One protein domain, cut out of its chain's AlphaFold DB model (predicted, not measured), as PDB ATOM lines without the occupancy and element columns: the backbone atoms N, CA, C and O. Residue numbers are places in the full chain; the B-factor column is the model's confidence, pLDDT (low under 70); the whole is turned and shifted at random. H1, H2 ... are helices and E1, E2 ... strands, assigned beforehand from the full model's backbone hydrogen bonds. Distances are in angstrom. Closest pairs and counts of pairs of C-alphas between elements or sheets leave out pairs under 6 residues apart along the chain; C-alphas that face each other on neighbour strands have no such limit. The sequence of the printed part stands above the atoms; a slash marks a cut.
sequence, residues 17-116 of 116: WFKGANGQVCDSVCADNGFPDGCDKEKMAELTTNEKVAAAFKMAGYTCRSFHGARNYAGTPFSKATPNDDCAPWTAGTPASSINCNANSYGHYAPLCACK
ATOM      1  N   TRP A  17     152.571 166.867 128.420       96.75
ATOM      2  CA  TRP A  17     151.613 166.003 129.102       96.75
ATOM      3  C   TRP A  17     151.288 164.769 128.269       96.75
ATOM      4  O   TRP A  17     150.778 164.881 127.155       96.75
ATOM      5  N   PHE A  18     151.472 163.594 128.860       97.38
ATOM      6  CA  PHE A  18     151.071 162.321 128.277       97.38
ATOM      7  C   PHE A  18     150.124 161.578 129.203       97.38
ATOM      8  O   PHE A  18     150.330 161.495 130.413       97.38
ATOM      9  N   LYS A  19     149.079 160.993 128.622       97.06
ATOM     10  CA  LYS A  19     148.214 160.054 129.324       97.06
ATOM     11  C   LYS A  19     148.731 158.642 129.072       97.06
ATOM     12  O   LYS A  19     148.667 158.159 127.944       97.06
ATOM     13  N   GLY A  20     149.188 157.978 130.127       96.25
ATOM     14  CA  GLY A  20     149.557 156.569 130.072       96.25
ATOM     15  C   GLY A  20     148.352 155.658 129.830       96.25
ATOM     16  O   GLY A  20     147.193 156.020 130.067       96.25
ATOM     17  N   ALA A  21     148.626 154.438 129.379       96.19
ATOM     18  CA  ALA A  21     147.653 153.360 129.376       96.19
ATOM     19  C   ALA A  21     147.356 152.876 130.806       96.19
ATOM     20  O   ALA A  21     148.071 153.175 131.767       96.19
ATOM     21  N   ASN A  22     146.282 152.105 130.945       96.19
ATOM     22  CA  ASN A  22     145.886 151.523 132.222       96.19
ATOM     23  C   ASN A  22     147.022 150.666 132.805       96.19
ATOM     24  O   ASN A  22     147.516 149.753 132.144       96.19
ATOM     25  N   GLY A  23     147.439 150.976 134.034       95.00
ATOM     26  CA  GLY A  23     148.499 150.258 134.743       95.00
ATOM     27  C   GLY A  23     149.928 150.639 134.349       95.00
ATOM     28  O   GLY A  23     150.862 150.147 134.978       95.00
ATOM     29  N   GLN A  24     150.121 151.526 133.367       95.88
ATOM     30  CA  GLN A  24     151.448 152.076 133.086       95.88
ATOM     31  C   GLN A  24     151.917 153.006 134.209       95.88
ATOM     32  O   GLN A  24     151.134 153.446 135.055       95.88
ATOM     33  N   VAL A  25     153.215 153.300 134.190       96.56
ATOM     34  CA  VAL A  25     153.902 154.211 135.111       96.56
ATOM     35  C   VAL A  25     154.501 155.367 134.315       96.56
ATOM     36  O   VAL A  25     154.850 155.187 133.147       96.56
ATOM     37  N   CYS A  26     154.620 156.544 134.927       96.69
ATOM     38  CA  CYS A  26     155.048 157.738 134.204       96.69
ATOM     39  C   CYS A  26     156.461 157.648 133.639       96.69
ATOM     40  O   CYS A  26     156.661 158.101 132.521       96.69
ATOM     41  N   ASP A  27     157.403 157.004 134.326       95.31
ATOM     42  CA  ASP A  27     158.771 156.867 133.814       95.31
ATOM     43  C   ASP A  27     158.808 156.078 132.494       95.31
ATOM     44  O   ASP A  27     159.514 156.463 131.567       95.31
ATOM     45  N   SER A  28     157.986 155.027 132.366       96.00
ATOM     46  CA  SER A  28     157.843 154.284 131.104       96.00
ATOM     47  C   SER A  28     157.190 155.148 130.033       96.00
ATOM     48  O   SER A  28     157.687 155.203 128.918       96.00
ATOM     49  N   VAL A  29     156.103 155.853 130.370       96.31
ATOM     50  CA  VAL A  29     155.394 156.722 129.416       96.31
ATOM     51  C   VAL A  29     156.324 157.815 128.890       96.31
ATOM     52  O   VAL A  29     156.356 158.055 127.689       96.31
ATOM     53  N   CYS A  30     157.099 158.459 129.759       95.88
ATOM     54  CA  CYS A  30     158.035 159.504 129.362       95.88
ATOM     55  C   CYS A  30     159.175 158.941 128.505       95.88
ATOM     56  O   CYS A  30     159.437 159.478 127.428       95.88
ATOM     57  N   ALA A  31     159.776 157.815 128.903       94.44
ATOM     58  CA  ALA A  31     160.814 157.155 128.114       94.44
ATOM     59  C   ALA A  31     160.315 156.754 126.712       94.44
ATOM     60  O   ALA A  31     160.986 157.038 125.720       94.44
ATOM     61  N   ASP A  32     159.111 156.178 126.619       94.69
ATOM     62  CA  ASP A  32     158.483 155.773 125.354       94.69
ATOM     63  C   ASP A  32     158.202 156.971 124.426       94.69
ATOM     64  O   ASP A  32     158.142 156.813 123.207       94.69
ATOM     65  N   ASN A  33     158.051 158.175 124.991       93.00
ATOM     66  CA  ASN A  33     157.810 159.419 124.256       93.00
ATOM     67  C   ASN A  33     159.074 160.279 124.060       93.00
ATOM     68  O   ASN A  33     158.972 161.384 123.536       93.00
ATOM     69  N   GLY A  34     160.261 159.783 124.435       92.44
ATOM     70  CA  GLY A  34     161.537 160.469 124.196       92.44
ATOM     71  C   GLY A  34     161.948 161.492 125.261       92.44
ATOM     72  O   GLY A  34     162.768 162.356 124.966       92.44
ATOM     73  N   PHE A  35     161.411 161.380 126.478       92.12
ATOM     74  CA  PHE A  35     161.678 162.255 127.626       92.12
ATOM     75  C   PHE A  35     162.484 161.492 128.697       92.12
ATOM     76  O   PHE A  35     161.897 160.829 129.561       92.12
ATOM     77  N   PRO A  36     163.829 161.480 128.597       85.31
ATOM     78  CA  PRO A  36     164.692 160.652 129.440       85.31
ATOM     79  C   PRO A  36     164.852 161.177 130.872       85.31
ATOM     80  O   PRO A  36     165.250 160.397 131.738       85.31
ATOM     81  N   ASP A  37     164.529 162.449 131.145       86.31
ATOM     82  CA  ASP A  37     164.558 163.002 132.507       86.31
ATOM     83  C   ASP A  37     163.325 162.565 133.323       86.31
ATOM     84  O   ASP A  37     163.268 162.760 134.544       86.31
ATOM     85  N   GLY A  38     162.366 161.909 132.660       89.56
ATOM     86  CA  GLY A  38     161.235 161.230 133.268       89.56
ATOM     87  C   GLY A  38     160.111 162.194 133.615       89.56
ATOM     88  O   GLY A  38     159.793 163.118 132.866       89.56
ATOM     89  N   CYS A  39     159.456 161.956 134.749       93.81
ATOM     90  CA  CYS A  39     158.323 162.776 135.155       93.81
ATOM     91  C   CYS A  39     158.736 164.116 135.812       93.81
ATOM     92  O   CYS A  39     159.643 164.188 136.650       93.81
ATOM     93  N   ASP A  40     157.985 165.182 135.548       95.31
ATOM     94  CA  ASP A  40     158.019 166.419 136.323       95.31
ATOM     95  C   ASP A  40     157.013 166.350 137.484       95.31
ATOM     96  O   ASP A  40     155.808 166.600 137.358       95.31
ATOM     97  N   LYS A  41     157.545 166.004 138.658       95.69
ATOM     98  CA  LYS A  41     156.772 165.882 139.898       95.69
ATOM     99  C   LYS A  41     156.171 167.202 140.364       95.69
ATOM    100  O   LYS A  41     155.093 167.189 140.956       95.69
ATOM    101  N   GLU A  42     156.851 168.324 140.143       95.69
ATOM    102  CA  GLU A  42     156.363 169.631 140.585       95.69
ATOM    103  C   GLU A  42     155.107 169.997 139.799       95.69
ATOM    104  O   GLU A  42     154.076 170.324 140.387       95.69
ATOM    105  N   LYS A  43     155.143 169.793 138.479       95.31
ATOM    106  CA  LYS A  43     153.995 170.045 137.602       95.31
ATOM    107  C   LYS A  43     152.811 169.146 137.906       95.31
ATOM    108  O   LYS A  43     151.681 169.627 137.962       95.31
ATOM    109  N   MET A  44     153.042 167.859 138.162       96.31
ATOM    110  CA  MET A  44     151.968 166.947 138.568       96.31
ATOM    111  C   MET A  44     151.361 167.340 139.926       96.31
ATOM    112  O   MET A  44     150.141 167.288 140.091       96.31
ATOM    113  N   ALA A  45     152.184 167.784 140.881       97.12
ATOM    114  CA  ALA A  45     151.727 168.199 142.205       97.12
ATOM    115  C   ALA A  45     150.940 169.523 142.205       97.12
ATOM    116  O   ALA A  45     150.155 169.762 143.122       97.12
ATOM    117  N   GLU A  46     151.090 170.369 141.177       96.69
ATOM    118  CA  GLU A  46     150.285 171.586 140.994       96.69
ATOM    119  C   GLU A  46     148.813 171.290 140.636       96.69
ATOM    120  O   GLU A  46     147.952 172.163 140.830       96.69
ATOM    121  N   LEU A  47     148.502 170.085 140.131       97.38
ATOM    122  CA  LEU A  47     147.179 169.664 139.646       97.38
ATOM    123  C   LEU A  47     146.218 169.301 140.789       97.38
ATOM    124  O   LEU A  47     145.676 168.200 140.859       97.38
ATOM    125  N   THR A  48     145.991 170.253 141.692       97.62
ATOM    126  CA  THR A  48     145.244 170.056 142.944       97.62
ATOM    127  C   THR A  48     143.737 170.291 142.855       97.62
ATOM    128  O   THR A  48     143.026 170.164 143.849       97.62
ATOM    129  N   THR A  49     143.237 170.658 141.676       97.38
ATOM    130  CA  THR A  49     141.827 171.001 141.432       97.38
ATOM    131  C   THR A  49     141.324 170.305 140.175       97.38
ATOM    132  O   THR A  49     142.121 169.957 139.295       97.38
ATOM    133  N   ASN A  50     140.007 170.123 140.083       97.19
ATOM    134  CA  ASN A  50     139.359 169.477 138.943       97.19
ATOM    135  C   ASN A  50     139.633 170.238 137.639       97.19
ATOM    136  O   ASN A  50     139.907 169.634 136.607       97.19
ATOM    137  N   GLU A  51     139.643 171.565 137.697       97.31
ATOM    138  CA  GLU A  51     139.896 172.440 136.556       97.31
ATOM    139  C   GLU A  51     141.325 172.265 136.031       97.31
ATOM    140  O   GLU A  51     141.530 172.104 134.827       97.31
ATOM    141  N   LYS A  52     142.317 172.231 136.934       97.44
ATOM    142  CA  LYS A  52     143.723 172.035 136.556       97.44
ATOM    143  C   LYS A  52     143.961 170.652 135.958       97.44
ATOM    144  O   LYS A  52     144.574 170.550 134.898       97.44
ATOM    145  N   VAL A  53     143.471 169.595 136.610       97.44
ATOM    146  CA  VAL A  53     143.666 168.225 136.111       97.44
ATOM    147  C   VAL A  53     142.933 168.009 134.784       97.44
ATOM    148  O   VAL A  53     143.487 167.387 133.883       97.44
ATOM    149  N   ALA A  54     141.743 168.593 134.601       97.69
ATOM    150  CA  ALA A  54     141.018 168.544 133.333       97.69
ATOM    151  C   ALA A  54     141.764 169.254 132.203       97.69
ATOM    152  O   ALA A  54     141.849 168.718 131.098       97.69
ATOM    153  N   ALA A  55     142.317 170.441 132.470       97.75
ATOM    154  CA  ALA A  55     143.124 171.165 131.496       97.75
ATOM    155  C   ALA A  55     144.360 170.351 131.085       97.75
ATOM    156  O   ALA A  55     144.653 170.240 129.895       97.75
ATOM    157  N   ALA A  56     145.034 169.720 132.049       97.31
ATOM    158  CA  ALA A  56     146.208 168.896 131.792       97.31
ATOM    159  C   ALA A  56     145.885 167.610 131.010       97.31
ATOM    160  O   ALA A  56     146.545 167.312 130.015       97.31
ATOM    161  N   PHE A  57     144.804 166.907 131.356       97.75
ATOM    162  CA  PHE A  57     144.320 165.780 130.552       97.75
ATOM    163  C   PHE A  57     143.933 166.200 129.134       97.75
ATOM    164  O   PHE A  57     144.230 165.474 128.185       97.75
ATOM    165  N   LYS A  58     143.316 167.376 128.970       97.81
ATOM    166  CA  LYS A  58     142.928 167.892 127.653       97.81
ATOM    167  C   LYS A  58     144.145 168.146 126.766       97.81
ATOM    168  O   LYS A  58     144.084 167.836 125.580       97.81
ATOM    169  N   MET A  59     145.243 168.651 127.334       95.19
ATOM    170  CA  MET A  59     146.522 168.784 126.621       95.19
ATOM    171  C   MET A  59     147.079 167.421 126.193       95.19
ATOM    172  O   MET A  59     147.568 167.294 125.078       95.19
ATOM    173  N   ALA A  60     146.898 166.386 127.017       96.12
ATOM    174  CA  ALA A  60     147.236 165.000 126.689       96.12
ATOM    175  C   ALA A  60     146.203 164.287 125.780       96.12
ATOM    176  O   ALA A  60     146.225 163.061 125.657       96.12
ATOM    177  N   GLY A  61     145.256 165.016 125.174       96.62
ATOM    178  CA  GLY A  61     144.257 164.457 124.254       96.62
ATOM    179  C   GLY A  61     143.100 163.704 124.921       96.62
ATOM    180  O   GLY A  61     142.371 162.974 124.249       96.62
ATOM    181  N   TYR A  62     142.895 163.873 126.229       97.38
ATOM    182  CA  TYR A  62     141.835 163.209 126.985       97.38
ATOM    183  C   TYR A  62     140.864 164.205 127.623       97.38
ATOM    184  O   TYR A  62     141.263 165.174 128.257       97.38
ATOM    185  N   THR A  63     139.560 163.952 127.505       97.56
ATOM    186  CA  THR A  63     138.539 164.758 128.190       97.56
ATOM    187  C   THR A  63     137.989 163.991 129.384       97.56
ATOM    188  O   THR A  63     137.388 162.931 129.208       97.56
ATOM    189  N   CYS A  64     138.170 164.546 130.583       96.81
ATOM    190  CA  CYS A  64     137.596 164.009 131.814       96.81
ATOM    191  C   CYS A  64     136.065 163.962 131.727       96.81
ATOM    192  O   CYS A  64     135.424 164.980 131.469       96.81
ATOM    193  N   ARG A  65     135.484 162.782 131.954       96.00
ATOM    194  CA  ARG A  65     134.027 162.543 131.921       96.00
ATOM    195  C   ARG A  65     133.339 162.979 133.215       96.00
ATOM    196  O   ARG A  65     132.175 163.360 133.210       96.00
ATOM    197  N   SER A  66     134.076 162.899 134.313       96.44
ATOM    198  CA  SER A  66     133.678 163.256 135.672       96.44
ATOM    199  C   SER A  66     134.927 163.379 136.541       96.44
ATOM    200  O   SER A  66     136.055 163.199 136.073       96.44
ATOM    201  N   PHE A  67     134.741 163.696 137.816       95.88
ATOM    202  CA  PHE A  67     135.834 163.857 138.762       95.88
ATOM    203  C   PHE A  67     135.532 163.085 140.026       95.88
ATOM    204  O   PHE A  67     134.375 162.970 140.425       95.88
ATOM    205  N   HIS A  68     136.587 162.618 140.676       91.12
ATOM    206  CA  HIS A  68     136.484 162.066 142.015       91.12
ATOM    207  C   HIS A  68     137.465 162.744 142.965       91.12
ATOM    208  O   HIS A  68     138.313 163.539 142.561       91.12
ATOM    209  N   GLY A  69     137.351 162.422 144.256       94.75
ATOM    210  CA  GLY A  69     138.178 163.031 145.297       94.75
ATOM    211  C   GLY A  69     139.681 162.878 145.040       94.75
ATOM    212  O   GLY A  69     140.126 161.828 144.564       94.75
ATOM    213  N   ALA A  70     140.433 163.922 145.398       96.38
ATOM    214  CA  ALA A  70     141.879 164.000 145.229       96.38
ATOM    215  C   ALA A  70     142.617 162.838 145.910       96.38
ATOM    216  O   ALA A  70     142.173 162.319 146.944       96.38
ATOM    217  N   ARG A  71     143.743 162.427 145.321       97.00
ATOM    218  CA  ARG A  71     144.575 161.310 145.791       97.00
ATOM    219  C   ARG A  71     146.038 161.724 145.927       97.00
ATOM    220  O   ARG A  71     146.478 162.720 145.368       97.00
ATOM    221  N   ASN A  72     146.789 160.942 146.694       95.88
ATOM    222  CA  ASN A  72     148.211 161.163 146.957       95.88
ATOM    223  C   ASN A  72     149.057 159.883 146.829       95.88
ATOM    224  O   ASN A  72     150.173 159.823 147.339       95.88
ATOM    225  N   TYR A  73     148.514 158.844 146.194       94.81
ATOM    226  CA  TYR A  73     149.205 157.575 145.970       94.81
ATOM    227  C   TYR A  73     149.643 157.423 144.508       94.81
ATOM    228  O   TYR A  73     149.275 158.219 143.637       94.81
ATOM    229  N   ALA A  74     150.424 156.375 144.249       94.94
ATOM    230  CA  ALA A  74     151.069 156.125 142.969       94.94
ATOM    231  C   ALA A  74     150.082 156.046 141.794       94.94
ATOM    232  O   ALA A  74     149.024 155.420 141.884       94.94
ATOM    233  N   GLY A  75     150.455 156.686 140.685       92.38
ATOM    234  CA  GLY A  75     149.604 156.879 139.513       92.38
ATOM    235  C   GLY A  75     148.789 158.175 139.525       92.38
ATOM    236  O   GLY A  75     148.254 158.527 138.488       92.38
ATOM    237  N   THR A  76     148.693 158.910 140.639       96.06
ATOM    238  CA  THR A  76     147.969 160.197 140.675       96.06
ATOM    239  C   THR A  76     148.835 161.339 140.126       96.06
ATOM    240  O   THR A  76     149.991 161.439 140.540       96.06
ATOM    241  N   PRO A  77     148.294 162.246 139.286       97.00
ATOM    242  CA  PRO A  77     146.918 162.303 138.757       97.00
ATOM    243  C   PRO A  77     146.594 161.187 137.756       97.00
ATOM    244  O   PRO A  77     147.432 160.854 136.932       97.00
ATOM    245  N   PHE A  78     145.381 160.624 137.795       97.38
ATOM    246  CA  PHE A  78     144.954 159.559 136.872       97.38
ATOM    247  C   PHE A  78     143.521 159.735 136.373       97.38
ATOM    248  O   PHE A  78     142.753 160.545 136.889       97.38
ATOM    249  N   SER A  79     143.178 158.931 135.370       97.38
ATOM    250  CA  SER A  79     141.841 158.732 134.821       97.38
ATOM    251  C   SER A  79     141.438 157.257 134.957       97.38
ATOM    252  O   SER A  79     142.253 156.361 134.719       97.38
ATOM    253  N   LYS A  80     140.179 156.993 135.326       95.50
ATOM    254  CA  LYS A  80     139.562 155.647 135.311       95.50
ATOM    255  C   LYS A  80     138.685 155.405 134.081       95.50
ATOM    256  O   LYS A  80     138.203 154.292 133.887       95.50
ATOM    257  N   ALA A  81     138.427 156.441 133.285       94.56
ATOM    258  CA  ALA A  81     137.493 156.442 132.162       94.56
ATOM    259  C   ALA A  81     136.066 155.980 132.523       94.56
ATOM    260  O   ALA A  81     135.328 155.480 131.670       94.56
ATOM    261  N   THR A  82     135.637 156.164 133.774       93.75
ATOM    262  CA  THR A  82     134.278 155.836 134.232       93.75
ATOM    263  C   THR A  82     133.344 157.045 134.111       93.75
ATOM    264  O   THR A  82     133.804 158.181 134.084       93.75
ATOM    265  N   PRO A  83     132.015 156.852 134.027       91.12
ATOM    266  CA  PRO A  83     131.085 157.972 133.884       91.12
ATOM    267  C   PRO A  83     130.998 158.861 135.131       91.12
ATOM    268  O   PRO A  83     130.807 160.060 134.980       91.12
ATOM    269  N   ASN A  84     131.196 158.321 136.340       92.25
ATOM    270  CA  ASN A  84     130.934 159.049 137.594       92.25
ATOM    271  C   ASN A  84     132.172 159.344 138.456       92.25
ATOM    272  O   ASN A  84     132.051 160.080 139.424       92.25
ATOM    273  N   ASP A  85     133.342 158.793 138.124       92.75
ATOM    274  CA  ASP A  85     134.565 158.994 138.901       92.75
ATOM    275  C   ASP A  85     135.802 158.948 137.990       92.75
ATOM    276  O   ASP A  85     136.685 158.126 138.199       92.75
ATOM    277  N   ASP A  86     135.874 159.741 136.927       95.88
ATOM    278  CA  ASP A  86     136.949 159.589 135.942       95.88
ATOM    279  C   ASP A  86     138.308 160.111 136.433       95.88
ATOM    280  O   ASP A  86     139.207 159.314 136.702       95.88
ATOM    281  N   CYS A  87     138.459 161.433 136.539       97.75
ATOM    282  CA  CYS A  87     139.747 162.075 136.794       97.75
ATOM    283  C   CYS A  87     139.975 162.377 138.279       97.75
ATOM    284  O   CYS A  87     139.090 162.894 138.966       97.75
ATOM    285  N   ALA A  88     141.194 162.104 138.747       97.75
ATOM    286  CA  ALA A  88     141.651 162.364 140.108       97.75
ATOM    287  C   ALA A  88     142.709 163.477 140.124       97.75
ATOM    288  O   ALA A  88     143.794 163.265 139.575       97.75
ATOM    289  N   PRO A  89     142.463 164.628 140.771       97.75
ATOM    290  CA  PRO A  89     143.525 165.586 141.050       97.75
ATOM    291  C   PRO A  89     144.467 165.079 142.158       97.75
ATOM    292  O   PRO A  89     144.150 164.153 142.913       97.75
ATOM    293  N   TRP A  90     145.624 165.724 142.278       98.00
ATOM    294  CA  TRP A  90     146.555 165.518 143.383       98.00
ATOM    295  C   TRP A  90     146.032 166.155 144.680       98.00
ATOM    296  O   TRP A  90     145.435 167.232 144.663       98.00
ATOM    297  N   THR A  91     146.244 165.518 145.832       97.94
ATOM    298  CA  THR A  91     145.816 166.070 147.126       97.94
ATOM    299  C   THR A  91     146.601 167.340 147.461       97.94
ATOM    300  O   THR A  91     147.810 167.294 147.700       97.94
ATOM    301  N   ALA A  92     145.897 168.472 147.551       96.50
ATOM    302  CA  ALA A  92     146.477 169.753 147.941       96.50
ATOM    303  C   ALA A  92     147.251 169.659 149.268       96.50
ATOM    304  O   ALA A  92     146.804 169.018 150.218       96.50
ATOM    305  N   GLY A  93     148.422 170.297 149.327       94.38
ATOM    306  CA  GLY A  93     149.308 170.256 150.495       94.38
ATOM    307  C   GLY A  93     150.187 169.003 150.592       94.38
ATOM    308  O   GLY A  93     151.079 168.969 151.434       94.38
ATOM    309  N   THR A  94     149.999 168.000 149.726       96.56
ATOM    310  CA  THR A  94     150.941 166.876 149.627       96.56
ATOM    311  C   THR A  94     152.165 167.307 148.810       96.56
ATOM    312  O   THR A  94     151.990 167.818 147.700       96.56
ATOM    313  N   PRO A  95     153.398 167.105 149.310       95.94
ATOM    314  CA  PRO A  95     154.603 167.571 148.632       95.94
ATOM    315  C   PRO A  95     154.832 166.857 147.296       95.94
ATOM    316  O   PRO A  95     154.518 165.675 147.143       95.94
ATOM    317  N   ALA A  96     155.468 167.554 146.350       95.81
ATOM    318  CA  ALA A  96     155.839 166.994 145.047       95.81
ATOM    319  C   ALA A  96     156.751 165.761 145.165       95.81
ATOM    320  O   ALA A  96     156.676 164.851 144.345       95.81
ATOM    321  N   SER A  97     157.561 165.663 146.225       95.19
ATOM    322  CA  SER A  97     158.395 164.485 146.496       95.19
ATOM    323  C   SER A  97     157.594 163.189 146.683       95.19
ATOM    324  O   SER A  97     158.145 162.111 146.460       95.19
ATOM    325  N   SER A  98     156.306 163.276 147.041       96.12
ATOM    326  CA  SER A  98     155.403 162.126 147.161       96.12
ATOM    327  C   SER A  98     154.788 161.678 145.832       96.12
ATOM    328  O   SER A  98     154.194 160.601 145.790       96.12
ATOM    329  N   ILE A  99     154.939 162.446 144.746       96.44
ATOM    330  CA  ILE A  99     154.571 161.976 143.407       96.44
ATOM    331  C   ILE A  99     155.463 160.781 143.060       96.44
ATOM    332  O   ILE A  99     156.700 160.846 143.106       96.44
ATOM    333  N   ASN A 100     154.811 159.678 142.713       95.75
ATOM    334  CA  ASN A 100     155.465 158.442 142.335       95.75
ATOM    335  C   ASN A 100     155.329 158.231 140.823       95.75
ATOM    336  O   ASN A 100     154.217 158.141 140.305       95.75
ATOM    337  N   CYS A 101     156.474 158.139 140.149       95.88
ATOM    338  CA  CYS A 101     156.551 158.023 138.696       95.88
ATOM    339  C   CYS A 101     156.927 156.628 138.209       95.88
ATOM    340  O   CYS A 101     156.696 156.308 137.045       95.88
ATOM    341  N   ASN A 102     157.420 155.779 139.112       95.94
ATOM    342  CA  ASN A 102     157.836 154.414 138.819       95.94
ATOM    343  C   ASN A 102     156.789 153.365 139.221       95.94
ATOM    344  O   ASN A 102     157.025 152.169 139.060       95.94
ATOM    345  N   ALA A 103     155.638 153.785 139.745       95.25
ATOM    346  CA  ALA A 103     154.569 152.903 140.171       95.25
ATOM    347  C   ALA A 103     153.185 153.482 139.864       95.25
ATOM    348  O   ALA A 103     152.964 154.691 139.780       95.25
ATOM    349  N   ASN A 104     152.230 152.568 139.763       95.12
ATOM    350  CA  ASN A 104     150.812 152.848 139.659       95.12
ATOM    351  C   ASN A 104     150.087 151.848 140.558       95.12
ATOM    352  O   ASN A 104     150.266 150.639 140.412       95.12
ATOM    353  N   SER A 105     149.318 152.341 141.530       94.00
ATOM    354  CA  SER A 105     148.707 151.480 142.548       94.00
ATOM    355  C   SER A 105     147.662 150.519 141.979       94.00
ATOM    356  O   SER A 105     147.366 149.512 142.622       94.00
ATOM    357  N   TYR A 106     147.104 150.803 140.797       92.81
ATOM    358  CA  TYR A 106     146.036 149.995 140.221       92.81
ATOM    359  C   TYR A 106     146.186 149.831 138.708       92.81
ATOM    360  O   TYR A 106     146.277 150.798 137.957       92.81
ATOM    361  N   GLY A 107     146.080 148.585 138.238       93.25
ATOM    362  CA  GLY A 107     146.198 148.246 136.815       93.25
ATOM    363  C   GLY A 107     145.111 148.833 135.906       93.25
ATOM    364  O   GLY A 107     145.228 148.747 134.695       93.25
ATOM    365  N   HIS A 108     144.052 149.423 136.464       92.19
ATOM    366  CA  HIS A 108     142.968 150.063 135.712       92.19
ATOM    367  C   HIS A 108     143.028 151.598 135.749       92.19
ATOM    368  O   HIS A 108     142.099 152.250 135.279       92.19
ATOM    369  N   TYR A 109     144.087 152.183 136.319       94.62
ATOM    370  CA  TYR A 109     144.293 153.632 136.340       94.62
ATOM    371  C   TYR A 109     145.228 154.032 135.208       94.62
ATOM    372  O   TYR A 109     146.305 153.456 135.062       94.62
ATOM    373  N   ALA A 110     144.820 155.024 134.422       97.25
ATOM    374  CA  ALA A 110     145.642 155.657 133.403       97.25
ATOM    375  C   ALA A 110     146.282 156.926 133.991       97.25
ATOM    376  O   ALA A 110     145.553 157.905 134.187       97.25
ATOM    377  N   PRO A 111     147.590 156.934 134.302       97.31
ATOM    378  CA  PRO A 111     148.236 158.100 134.892       97.31
ATOM    379  C   PRO A 111     148.363 159.236 133.871       97.31
ATOM    380  O   PRO A 111     148.489 159.004 132.667       97.31
ATOM    381  N   LEU A 112     148.348 160.470 134.361       97.94
ATOM    382  CA  LEU A 112     148.707 161.668 133.617       97.94
ATOM    383  C   LEU A 112     150.111 162.092 134.026       97.94
ATOM    384  O   LEU A 112     150.354 162.417 135.185       97.94
ATOM    385  N   CYS A 113     151.014 162.113 133.062       97.75
ATOM    386  CA  CYS A 113     152.436 162.281 133.277       97.75
ATOM    387  C   CYS A 113     152.892 163.580 132.625       97.75
ATOM    388  O   CYS A 113     152.708 163.767 131.425       97.75
ATOM    389  N   ALA A 114     153.466 164.475 133.422       96.81
ATOM    390  CA  ALA A 114     154.277 165.567 132.902       96.81
ATOM    391  C   ALA A 114     155.647 164.981 132.571       96.81
ATOM    392  O   ALA A 114     156.290 164.499 133.493       96.81
ATOM    393  N   CYS A 115     156.074 164.977 131.317       95.94
ATOM    394  CA  CYS A 115     157.341 164.379 130.896       95.94
ATOM    395  C   CYS A 115     158.328 165.455 130.468       95.94
ATOM    396  O   CYS A 115     157.916 166.350 129.737       95.94
ATOM    397  N   LYS A 116     159.579 165.352 130.922       89.44
ATOM    398  CA  LYS A 116     160.691 166.264 130.623       89.44
ATOM    399  C   LYS A 116     161.939 165.508 130.163       89.44
ATOM    400  O   LYS A 116     162.083 164.315 130.525       89.44
TER     401      LYS A 116
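What this domain is: This is residues 17 to 116 of the 116 residues of the protein "Hypothetical protein" of Symbiodinium pilosum (UniProt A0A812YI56). What is the picture? There is little regular structure: a compact body of loops has a two-strand ribbon, E1 and E2, near its middle, with three short, separate helices close to it. What are its measures? The 100 printed residues, 31 in named elements, run E1, H1, H2, H3, E2, mixed in class with an antiparallel sheet; the radius of gyration of the C-alphas is 11.6 A, the spans 34 by 26 by 23 A.

How they stand to each other: How do the strands pair? E1, residues 17 to 19, and E2, residues 110 to 115, are antiparallel at 159 degrees; N 18 and O 113, 2.9 A apart, are within hydrogen-bond range. Where are the helices? The closest C-alphas of H1, residues 26 to 32, and E2 are those of Cys 30 and Cys 115, 5.2 A. For H2, residues 41 to 45, and E2 they are Met 44 and Ala 114, 6.3 A; for H3, residues 50 to 59, and E1, Trp 17 and Met 59, 6.3 A. How do the helices relate? They are apart from each other, and every O i to N i+4 pair is within hydrogen-bond range.

Where its parts are: Where does E1 begin? C-alpha 17 is at (151.613, 166.003, 129.102). Which elements are long? H3 spans 14.3 A, and E2 14.8 A, to C-alpha 115 at (157.341, 164.379, 130.896).

The domain as a whole: How large is it? The farthest C-alphas, Pro 36 and Asn 84, are 34.8 A apart. Is it continuous? The printed part has no cut, H3 to E2 is a long link of 50 residues, and no printed residue is under 70 in pLDDT.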